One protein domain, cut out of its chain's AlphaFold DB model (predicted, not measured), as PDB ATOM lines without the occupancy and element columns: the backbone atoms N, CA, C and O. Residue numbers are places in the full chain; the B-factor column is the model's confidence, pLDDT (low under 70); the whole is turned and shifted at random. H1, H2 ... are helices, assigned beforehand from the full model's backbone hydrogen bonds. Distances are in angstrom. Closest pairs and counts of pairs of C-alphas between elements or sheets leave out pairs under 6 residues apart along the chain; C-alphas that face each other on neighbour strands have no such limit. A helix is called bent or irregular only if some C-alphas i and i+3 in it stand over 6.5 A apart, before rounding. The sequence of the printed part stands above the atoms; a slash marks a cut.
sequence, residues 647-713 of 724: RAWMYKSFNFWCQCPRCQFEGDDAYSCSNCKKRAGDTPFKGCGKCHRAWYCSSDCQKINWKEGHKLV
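Overview. This is residues 647 to 713 of the 724 residues of an uncharacterized protein of Mytilus galloprovincialis (UniProt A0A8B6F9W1). The longest helix, H3, and the short H2 pack together on one side of a looped body, residues 666 to 698, while H1 lies off at the far end beyond H2. The printed part has 67 residues with three named helices, in the order H1, H2, H3, and no named strand. The class is all helix, though the helices hold 28 of the 67 residues. The whole is compact, with a radius of gyration of the C-alphas of 12.5 A and spans of 36 by 28 by 19 A.

Along the chain. H3, residues 699 to 713, is 18.2 A long and ends at C-alpha 713 (25.854, -31.028, -33.264). It is irregular: C-alphas 708 and 711 are 7.9 A apart. H2 is residues 661 to 665, 6.2 A. H1, residues 647 to 654, is 10.1 A and begins at C-alpha 647 (18.858, -16.371, -31.698).

Arrangement. H3 and H2 touch; their closest C-alphas, of His 710 and Phe 665, are 5.2 A apart. H1 and H2 are close but not clearly touching, with the C-alphas of Arg 647 and Cys 663 closest at 8.0 A. H1 and H3 are apart. Every O i to N i+4 pair is within hydrogen-bond range in H1 and H2, and 7 of 11 in H3.

Size, cuts and confidence. The C-alphas of Ser 653 and Asp 700 are farthest apart, 36.7 A. The link from H2 to H3 is long, 33 residues; in it residues 686 to 687 pair antiparallel with 695 to 696. The printed part has no cut, and no printed residue is under 70 in pLDDT.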
ATOM      1  N   ARG A 647      18.297 -17.257 -32.734       90.06
ATOM      2  CA  ARG A 647      18.858 -16.371 -31.698       90.06
ATOM      3  C   ARG A 647      18.098 -15.051 -31.615       90.06
ATOM      4  O   ARG A 647      17.784 -14.628 -30.510       90.06
ATOM      5  N   ALA A 648      17.744 -14.461 -32.756       87.94
ATOM      6  CA  ALA A 648      16.953 -13.236 -32.789       87.94
ATOM      7  C   ALA A 648      15.572 -13.415 -32.150       87.94
ATOM      8  O   ALA A 648      15.155 -12.594 -31.335       87.94
ATOM      9  N   TRP A 649      14.893 -14.521 -32.449       86.25
ATOM     10  CA  TRP A 649      13.613 -14.846 -31.829       86.25
ATOM     11  C   TRP A 649      13.745 -15.073 -30.321       86.25
ATOM     12  O   TRP A 649      12.968 -14.526 -29.545       86.25
ATOM     13  N   MET A 650      14.751 -15.842 -29.895       87.25
ATOM     14  CA  MET A 650      14.989 -16.120 -28.477       87.25
ATOM     15  C   MET A 650      15.246 -14.843 -27.681       87.25
ATOM     16  O   MET A 650      14.673 -14.662 -26.612       87.25
ATOM     17  N   TYR A 651      16.038 -13.926 -28.231       85.12
ATOM     18  CA  TYR A 651      16.275 -12.635 -27.607       85.12
ATOM     19  C   TYR A 651      14.989 -11.793 -27.546       85.12
ATOM     20  O   TYR A 651      14.639 -11.294 -26.482       85.12
ATOM     21  N   LYS A 652      14.203 -11.714 -28.625       79.38
ATOM     22  CA  LYS A 652      12.947 -10.937 -28.616       79.38
ATOM     23  C   LYS A 652      11.861 -11.516 -27.703       79.38
ATOM     24  O   LYS A 652      11.098 -10.749 -27.126       79.38
ATOM     25  N   SER A 653      11.767 -12.840 -27.580       78.19
ATOM     26  CA  SER A 653      10.717 -13.502 -26.790       78.19
ATOM     27  C   SER A 653      11.113 -13.774 -25.338       78.19
ATOM     28  O   SER A 653      10.242 -13.792 -24.475       78.19
ATOM     29  N   PHE A 654      12.401 -13.988 -25.063       80.44
ATOM     30  CA  PHE A 654      12.891 -14.444 -23.755       80.44
ATOM     31  C   PHE A 654      14.046 -13.594 -23.198       80.44
ATOM     32  O   PHE A 654      14.529 -13.869 -22.103       80.44
ATOM     33  N   ASN A 655      14.484 -12.559 -23.922       80.69
ATOM     34  CA  ASN A 655      15.504 -11.589 -23.511       80.69
ATOM     35  C   ASN A 655      16.904 -12.169 -23.226       80.69
ATOM     36  O   ASN A 655      17.673 -11.604 -22.445       80.69
ATOM     37  N   PHE A 656      17.266 -13.295 -23.853       85.25
ATOM     38  CA  PHE A 656      18.606 -13.872 -23.722       85.25
ATOM     39  C   PHE A 656      19.181 -14.402 -25.033       85.25
ATOM     40  O   PHE A 656      18.478 -14.748 -25.986       85.25
ATOM     41  N   TRP A 657      20.505 -14.522 -25.031       86.56
ATOM     42  CA  TRP A 657      21.296 -15.045 -26.130       86.56
ATOM     43  C   TRP A 657      21.567 -16.527 -25.911       86.56
ATOM     44  O   TRP A 657      22.307 -16.904 -25.008       86.56
ATOM     45  N   CYS A 658      20.993 -17.397 -26.745       90.12
ATOM     46  CA  CYS A 658      21.283 -18.823 -26.626       90.12
ATOM     47  C   CYS A 658      22.758 -19.099 -26.965       90.12
ATOM     48  O   CYS A 658      23.202 -18.845 -28.092       90.12
ATOM     49  N   GLN A 659      23.481 -19.650 -25.989       90.38
ATOM     50  CA  GLN A 659      24.899 -20.014 -26.060       90.38
ATOM     51  C   GLN A 659      25.118 -21.538 -26.057       90.38
ATOM     52  O   GLN A 659      26.236 -21.994 -25.848       90.38
ATOM     53  N   CYS A 660      24.076 -22.344 -26.305       92.94
ATOM     54  CA  CYS A 660      24.203 -23.806 -26.331       92.94
ATOM     55  C   CYS A 660      25.188 -24.289 -27.421       92.94
ATOM     56  O   CYS A 660      25.392 -23.576 -28.412       92.94
ATOM     57  N   PRO A 661      25.724 -25.525 -27.331       92.94
ATOM     58  CA  PRO A 661      26.688 -26.049 -28.305       92.94
ATOM     59  C   PRO A 661      26.229 -25.918 -29.764       92.94
ATOM     60  O   PRO A 661      27.004 -25.538 -30.638       92.94
ATOM     61  N   ARG A 662      24.937 -26.132 -30.054       93.44
ATOM     62  CA  ARG A 662      24.402 -25.949 -31.414       93.44
ATOM     63  C   ARG A 662      24.532 -24.502 -31.899       93.44
ATOM     64  O   ARG A 662      24.942 -24.273 -33.030       93.44
ATOM     65  N   CYS A 663      24.226 -23.519 -31.055       92.62
ATOM     66  CA  CYS A 663      24.402 -22.103 -31.389       92.62
ATOM     67  C   CYS A 663      25.875 -21.670 -31.435       92.62
ATOM     68  O   CYS A 663      26.175 -20.661 -32.068       92.62
ATOM     69  N   GLN A 664      26.797 -22.389 -30.800       92.31
ATOM     70  CA  GLN A 664      28.227 -22.088 -30.905       92.31
ATOM     71  C   GLN A 664      28.826 -22.597 -32.224       92.31
ATOM     72  O   GLN A 664      29.640 -21.902 -32.835       92.31
ATOM     73  N   PHE A 665      28.389 -23.773 -32.689       93.62
ATOM     74  CA  PHE A 665      29.027 -24.477 -33.808       93.62
ATOM     75  C   PHE A 665      28.262 -24.442 -35.143       93.62
ATOM     76  O   PHE A 665      28.850 -24.763 -36.180       93.62
ATOM     77  N   GLU A 666      26.995 -24.017 -35.161       93.00
ATOM     78  CA  GLU A 666      26.315 -23.612 -36.399       93.00
ATOM     79  C   GLU A 666      26.779 -22.214 -36.856       93.00
ATOM     80  O   GLU A 666      27.114 -21.344 -36.052       93.00
ATOM     81  N   GLY A 667      26.792 -21.988 -38.168       90.81
ATOM     82  CA  GLY A 667      27.017 -20.681 -38.778       90.81
ATOM     83  C   GLY A 667      25.715 -19.916 -39.019       90.81
ATOM     84  O   GLY A 667      24.624 -20.483 -38.962       90.81
ATOM     85  N   ASP A 668      25.839 -18.628 -39.334       87.75
ATOM     86  CA  ASP A 668      24.690 -17.796 -39.709       87.75
ATOM     87  C   ASP A 668      24.379 -17.873 -41.206       87.75
ATOM     88  O   ASP A 668      23.213 -17.976 -41.588       87.75
ATOM     89  N   ASP A 669      25.415 -17.853 -42.048       88.62
ATOM     90  CA  ASP A 669      25.302 -17.883 -43.503       88.62
ATOM     91  C   ASP A 669      26.588 -18.402 -44.172       88.62
ATOM     92  O   ASP A 669      27.624 -18.604 -43.533       88.62
ATOM     93  N   ALA A 670      26.517 -18.599 -45.491       92.44
ATOM     94  CA  ALA A 670      27.635 -19.068 -46.302       92.44
ATOM     95  C   ALA A 670      28.737 -18.019 -46.541       92.44
ATOM     96  O   ALA A 670      29.772 -18.350 -47.113       92.44
ATOM     97  N   TYR A 671      28.548 -16.773 -46.106       93.56
ATOM     98  CA  TYR A 671      29.506 -15.679 -46.270       93.56
ATOM     99  C   TYR A 671      30.322 -15.414 -45.002       93.56
ATOM    100  O   TYR A 671      31.155 -14.508 -44.988       93.56
ATOM    101  N   SER A 672      30.128 -16.200 -43.943       93.69
ATOM    102  CA  SER A 672      30.908 -16.131 -42.711       93.69
ATOM    103  C   SER A 672      31.441 -17.509 -42.333       93.69
ATOM    104  O   SER A 672      30.693 -18.479 -42.207       93.69
ATOM    105  N   CYS A 673      32.757 -17.614 -42.147       94.69
ATOM    106  CA  CYS A 673      33.373 -18.856 -41.698       94.69
ATOM    107  C   CYS A 673      32.914 -19.162 -40.267       94.69
ATOM    108  O   CYS A 673      33.182 -18.390 -39.346       94.69
ATOM    109  N   SER A 674      32.281 -20.315 -40.049       94.44
ATOM    110  CA  SER A 674      31.750 -20.704 -38.738       94.44
ATOM    111  C   SER A 674      32.843 -20.830 -37.671       94.44
ATOM    112  O   SER A 674      32.555 -20.601 -36.500       94.44
ATOM    113  N   ASN A 675      34.085 -21.118 -38.083       94.62
ATOM    114  CA  ASN A 675      35.259 -21.206 -37.213       94.62
ATOM    115  C   ASN A 675      35.875 -19.822 -36.920       94.62
ATOM    116  O   ASN A 675      35.663 -19.251 -35.859       94.62
ATOM    117  N   CYS A 676      36.600 -19.246 -37.886       94.38
ATOM    118  CA  CYS A 676      37.420 -18.045 -37.679       94.38
ATOM    119  C   CYS A 676      36.696 -16.715 -37.939       94.38
ATOM    120  O   CYS A 676      37.335 -15.668 -37.943       94.38
ATOM    121  N   LYS A 677      35.392 -16.750 -38.242       93.06
ATOM    122  CA  LYS A 677      34.543 -15.578 -38.536       93.06
ATOM    123  C   LYS A 677      34.989 -14.714 -39.728       93.06
ATOM    124  O   LYS A 677      34.404 -13.663 -39.978       93.06
ATOM    125  N   LYS A 678      35.976 -15.168 -40.515       94.00
ATOM    126  CA  LYS A 678      36.375 -14.534 -41.782       94.00
ATOM    127  C   LYS A 678      35.156 -14.386 -42.693       94.00
ATOM    128  O   LYS A 678      34.394 -15.341 -42.829       94.00
ATOM    129  N   ARG A 679      35.011 -13.230 -43.343       95.25
ATOM    130  CA  ARG A 679      33.986 -12.990 -44.366       95.25
ATOM    131  C   ARG A 679      34.444 -13.483 -45.739       95.25
ATOM    132  O   ARG A 679      35.625 -13.381 -46.078       95.25
ATOM    133  N   ALA A 680      33.520 -14.051 -46.501       92.50
ATOM    134  CA  ALA A 680      33.738 -14.387 -47.902       92.50
ATOM    135  C   ALA A 680      33.677 -13.119 -48.775       92.50
ATOM    136  O   ALA A 680      33.057 -12.132 -48.382       92.50
ATOM    137  N   GLY A 681      34.330 -13.153 -49.941       90.56
ATOM    138  CA  GLY A 681      34.088 -12.179 -51.011       90.56
ATOM    139  C   GLY A 681      32.827 -12.560 -51.793       90.56
ATOM    140  O   GLY A 681      31.844 -13.005 -51.208       90.56
ATOM    141  N   ASP A 682      32.885 -12.488 -53.122       90.12
ATOM    142  CA  ASP A 682      31.723 -12.784 -53.977       90.12
ATOM    143  C   ASP A 682      31.319 -14.267 -53.984       90.12
ATOM    144  O   ASP A 682      30.173 -14.612 -54.262       90.12
ATOM    145  N   THR A 683      32.260 -15.170 -53.686       91.88
ATOM    146  CA  THR A 683      32.000 -16.618 -53.674       91.88
ATOM    147  C   THR A 683      31.725 -17.112 -52.252       91.88
ATOM    148  O   THR A 683      32.606 -16.973 -51.400       91.88
ATOM    149  N   PRO A 684      30.567 -17.744 -51.981       94.88
ATOM    150  CA  PRO A 684      30.253 -18.276 -50.661       94.88
ATOM    151  C   PRO A 684      31.173 -19.442 -50.282       94.88
ATOM    152  O   PRO A 684      31.628 -20.224 -51.121       94.88
ATOM    153  N   PHE A 685      31.416 -19.599 -48.985       96.19
ATOM    154  CA  PHE A 685      32.149 -20.733 -48.442       96.19
ATOM    155  C   PHE A 685      31.380 -22.044 -48.601       96.19
ATOM    156  O   PHE A 685      30.147 -22.089 -48.610       96.19
ATOM    157  N   LYS A 686      32.124 -23.153 -48.666       94.25
ATOM    158  CA  LYS A 686      31.525 -24.486 -48.723       94.25
ATOM    159  C   LYS A 686      30.886 -24.825 -47.381       94.25
ATOM    160  O   LYS A 686      31.514 -24.691 -46.329       94.25
ATOM    161  N   GLY A 687      29.640 -25.281 -47.441       93.94
ATOM    162  CA  GLY A 687      28.924 -25.804 -46.288       93.94
ATOM    163  C   GLY A 687      29.406 -27.203 -45.908       93.94
ATOM    164  O   GLY A 687      29.900 -27.958 -46.747       93.94
ATOM    165  N   CYS A 688      29.222 -27.577 -44.647       94.69
ATOM    166  CA  CYS A 688      29.361 -28.956 -44.206       94.69
ATOM    167  C   CYS A 688      28.426 -29.855 -45.021       94.69
ATOM    168  O   CYS A 688      27.219 -29.627 -45.039       94.69
ATOM    169  N   GLY A 689      28.973 -30.902 -45.642       90.62
ATOM    170  CA  GLY A 689      28.212 -31.804 -46.512       90.62
ATOM    171  C   GLY A 689      27.170 -32.681 -45.809       90.62
ATOM    172  O   GLY A 689      26.470 -33.412 -46.494       90.62
ATOM    173  N   LYS A 690      27.083 -32.645 -44.472       91.19
ATOM    174  CA  LYS A 690      26.094 -33.407 -43.694       91.19
ATOM    175  C   LYS A 690      24.966 -32.516 -43.173       91.19
ATOM    176  O   LYS A 690      23.811 -32.742 -43.505       91.19
ATOM    177  N   CYS A 691      25.285 -31.510 -42.356       90.75
ATOM    178  CA  CYS A 691      24.255 -30.660 -41.748       90.75
ATOM    179  C   CYS A 691      23.833 -29.486 -42.638       90.75
ATOM    180  O   CYS A 691      22.732 -28.972 -42.475       90.75
ATOM    181  N   HIS A 692      24.710 -29.011 -43.531       91.44
ATOM    182  CA  HIS A 692      24.534 -27.756 -44.273       91.44
ATOM    183  C   HIS A 692      24.228 -26.529 -43.385       91.44
ATOM    184  O   HIS A 692      23.649 -25.551 -43.850       91.44
ATOM    185  N   ARG A 693      24.629 -26.569 -42.103       91.44
ATOM    186  CA  ARG A 693      24.437 -25.497 -41.107       91.44
ATOM    187  C   ARG A 693      25.727 -24.807 -40.667       91.44
ATOM    188  O   ARG A 693      25.674 -23.923 -39.824       91.44
ATOM    189  N   ALA A 694      26.878 -25.205 -41.197       94.94
ATOM    190  CA  ALA A 694      28.169 -24.579 -40.920       94.94
ATOM    191  C   ALA A 694      28.957 -24.438 -42.223       94.94
ATOM    192  O   ALA A 694      28.885 -25.328 -43.070       94.94
ATOM    193  N   TRP A 695      29.710 -23.350 -42.373       96.81
ATOM    194  CA  TRP A 695      30.430 -22.987 -43.595       96.81
ATOM    195  C   TRP A 695      31.882 -22.625 -43.291       96.81
ATOM    196  O   TRP A 695      32.175 -22.027 -42.257       96.81
ATOM    197  N   TYR A 696      32.806 -22.994 -44.181       97.12
ATOM    198  CA  TYR A 696      34.242 -22.925 -43.895       97.12
ATOM    199  C   TYR A 696      35.053 -22.302 -45.023       97.12
ATOM    200  O   TYR A 696      34.948 -22.706 -46.181       97.12
ATOM    201  N   CYS A 697      35.932 -21.364 -44.664       96.25
ATOM    202  CA  CYS A 697      36.861 -20.747 -45.611       96.25
ATOM    203  C   CYS A 697      37.997 -21.682 -46.055       96.25
ATOM    204  O   CYS A 697      38.621 -21.431 -47.082       96.25
ATOM    205  N   SER A 698      38.262 -22.751 -45.301       96.12
ATOM    206  CA  SER A 698      39.258 -23.774 -45.622       96.12
ATOM    207  C   SER A 698      38.921 -25.108 -44.952       96.12
ATOM    208  O   SER A 698      38.169 -25.159 -43.973       96.12
ATOM    209  N   SER A 699      39.526 -26.194 -45.439       96.12
ATOM    210  CA  SER A 699      39.456 -27.513 -44.795       96.12
ATOM    211  C   SER A 699      40.021 -27.509 -43.374       96.12
ATOM    212  O   SER A 699      39.570 -28.285 -42.537       96.12
ATOM    213  N   ASP A 700      40.981 -26.634 -43.077       97.06
ATOM    214  CA  ASP A 700      41.594 -26.557 -41.748       97.06
ATOM    215  C   ASP A 700      40.634 -25.934 -40.737       97.06
ATOM    216  O   ASP A 700      40.437 -26.489 -39.658       97.06
ATOM    217  N   CYS A 701      39.928 -24.864 -41.121       97.25
ATOM    218  CA  CYS A 701      38.841 -24.316 -40.308       97.25
ATOM    219  C   CYS A 701      37.732 -25.345 -40.055       97.25
ATOM    220  O   CYS A 701      37.165 -25.375 -38.966       97.25
ATOM    221  N   GLN A 702      37.432 -26.198 -41.040       96.25
ATOM    222  CA  GLN A 702      36.483 -27.293 -40.852       96.25
ATOM    223  C   GLN A 702      36.996 -28.321 -39.838       96.25
ATOM    224  O   GLN A 702      36.240 -28.711 -38.954       96.25
ATOM    225  N   LYS A 703      38.259 -28.757 -39.942       96.75
ATOM    226  CA  LYS A 703      38.863 -29.739 -39.023       96.75
ATOM    227  C   LYS A 703      38.935 -29.223 -37.585       96.75
ATOM    228  O   LYS A 703      38.629 -29.983 -36.670       96.75
ATOM    229  N   ILE A 704      39.308 -27.953 -37.399       96.81
ATOM    230  CA  ILE A 704      39.368 -27.304 -36.081       96.81
ATOM    231  C   ILE A 704      37.971 -27.277 -35.460       96.81
ATOM    232  O   ILE A 704      37.755 -27.924 -34.439       96.81
ATOM    233  N   ASN A 705      36.993 -26.673 -36.145       95.25
ATOM    234  CA  ASN A 705      35.617 -26.594 -35.645       95.25
ATOM    235  C   ASN A 705      35.010 -27.994 -35.392       95.25
ATOM    236  O   ASN A 705      34.317 -28.233 -34.403       95.25
ATOM    237  N   TRP A 706      35.305 -28.971 -36.259       96.00
ATOM    238  CA  TRP A 706      34.870 -30.358 -36.066       96.00
ATOM    239  C   TRP A 706      35.379 -30.964 -34.756       96.00
ATOM    240  O   TRP A 706      34.605 -31.625 -34.064       96.00
ATOM    241  N   LYS A 707      36.656 -30.734 -34.423       95.62
ATOM    242  CA  LYS A 707      37.287 -31.212 -33.187       95.62
ATOM    243  C   LYS A 707      36.781 -30.458 -31.954       95.62
ATOM    244  O   LYS A 707      36.603 -31.088 -30.920       95.62
ATOM    245  N   GLU A 708      36.553 -29.152 -32.070       94.94
ATOM    246  CA  GLU A 708      36.113 -28.299 -30.957       94.94
ATOM    247  C   GLU A 708      34.666 -28.561 -30.535       94.94
ATOM    248  O   GLU A 708      34.358 -28.481 -29.350       94.94
ATOM    249  N   GLY A 709      33.785 -28.942 -31.465       92.94
ATOM    250  CA  GLY A 709      32.448 -29.389 -31.076       92.94
ATOM    251  C   GLY A 709      31.415 -29.526 -32.184       92.94
ATOM    252  O   GLY A 709      30.354 -30.102 -31.940       92.94
ATOM    253  N   HIS A 710      31.700 -29.121 -33.429       94.81
ATOM    254  CA  HIS A 710      30.729 -29.309 -34.514       94.81
ATOM    255  C   HIS A 710      30.357 -30.788 -34.729       94.81
ATOM    256  O   HIS A 710      29.202 -31.084 -35.037       94.81
ATOM    257  N   LYS A 711      31.275 -31.737 -34.481       94.75
ATOM    258  CA  LYS A 711      30.967 -33.178 -34.536       94.75
ATOM    259  C   LYS A 711      29.760 -33.556 -33.667       94.75
ATOM    260  O   LYS A 711      28.980 -34.414 -34.077       94.75
ATOM    261  N   LEU A 712      29.607 -32.915 -32.505       91.19
ATOM    262  CA  LEU A 712      28.537 -33.193 -31.547       91.19
ATOM    263  C   LEU A 712      27.173 -32.734 -32.059       91.19
ATOM    264  O   LEU A 712      26.179 -33.378 -31.763       91.19
ATOM    265  N   VAL A 713      27.122 -31.657 -32.851       92.31
ATOM    266  CA  VAL A 713      25.854 -31.028 -33.264       92.31
ATOM    267  C   VAL A 713      25.451 -31.368 -34.701       92.31
ATOM    268  O   VAL A 713      24.274 -31.312 -35.040       92.31
TER     269      VAL A 713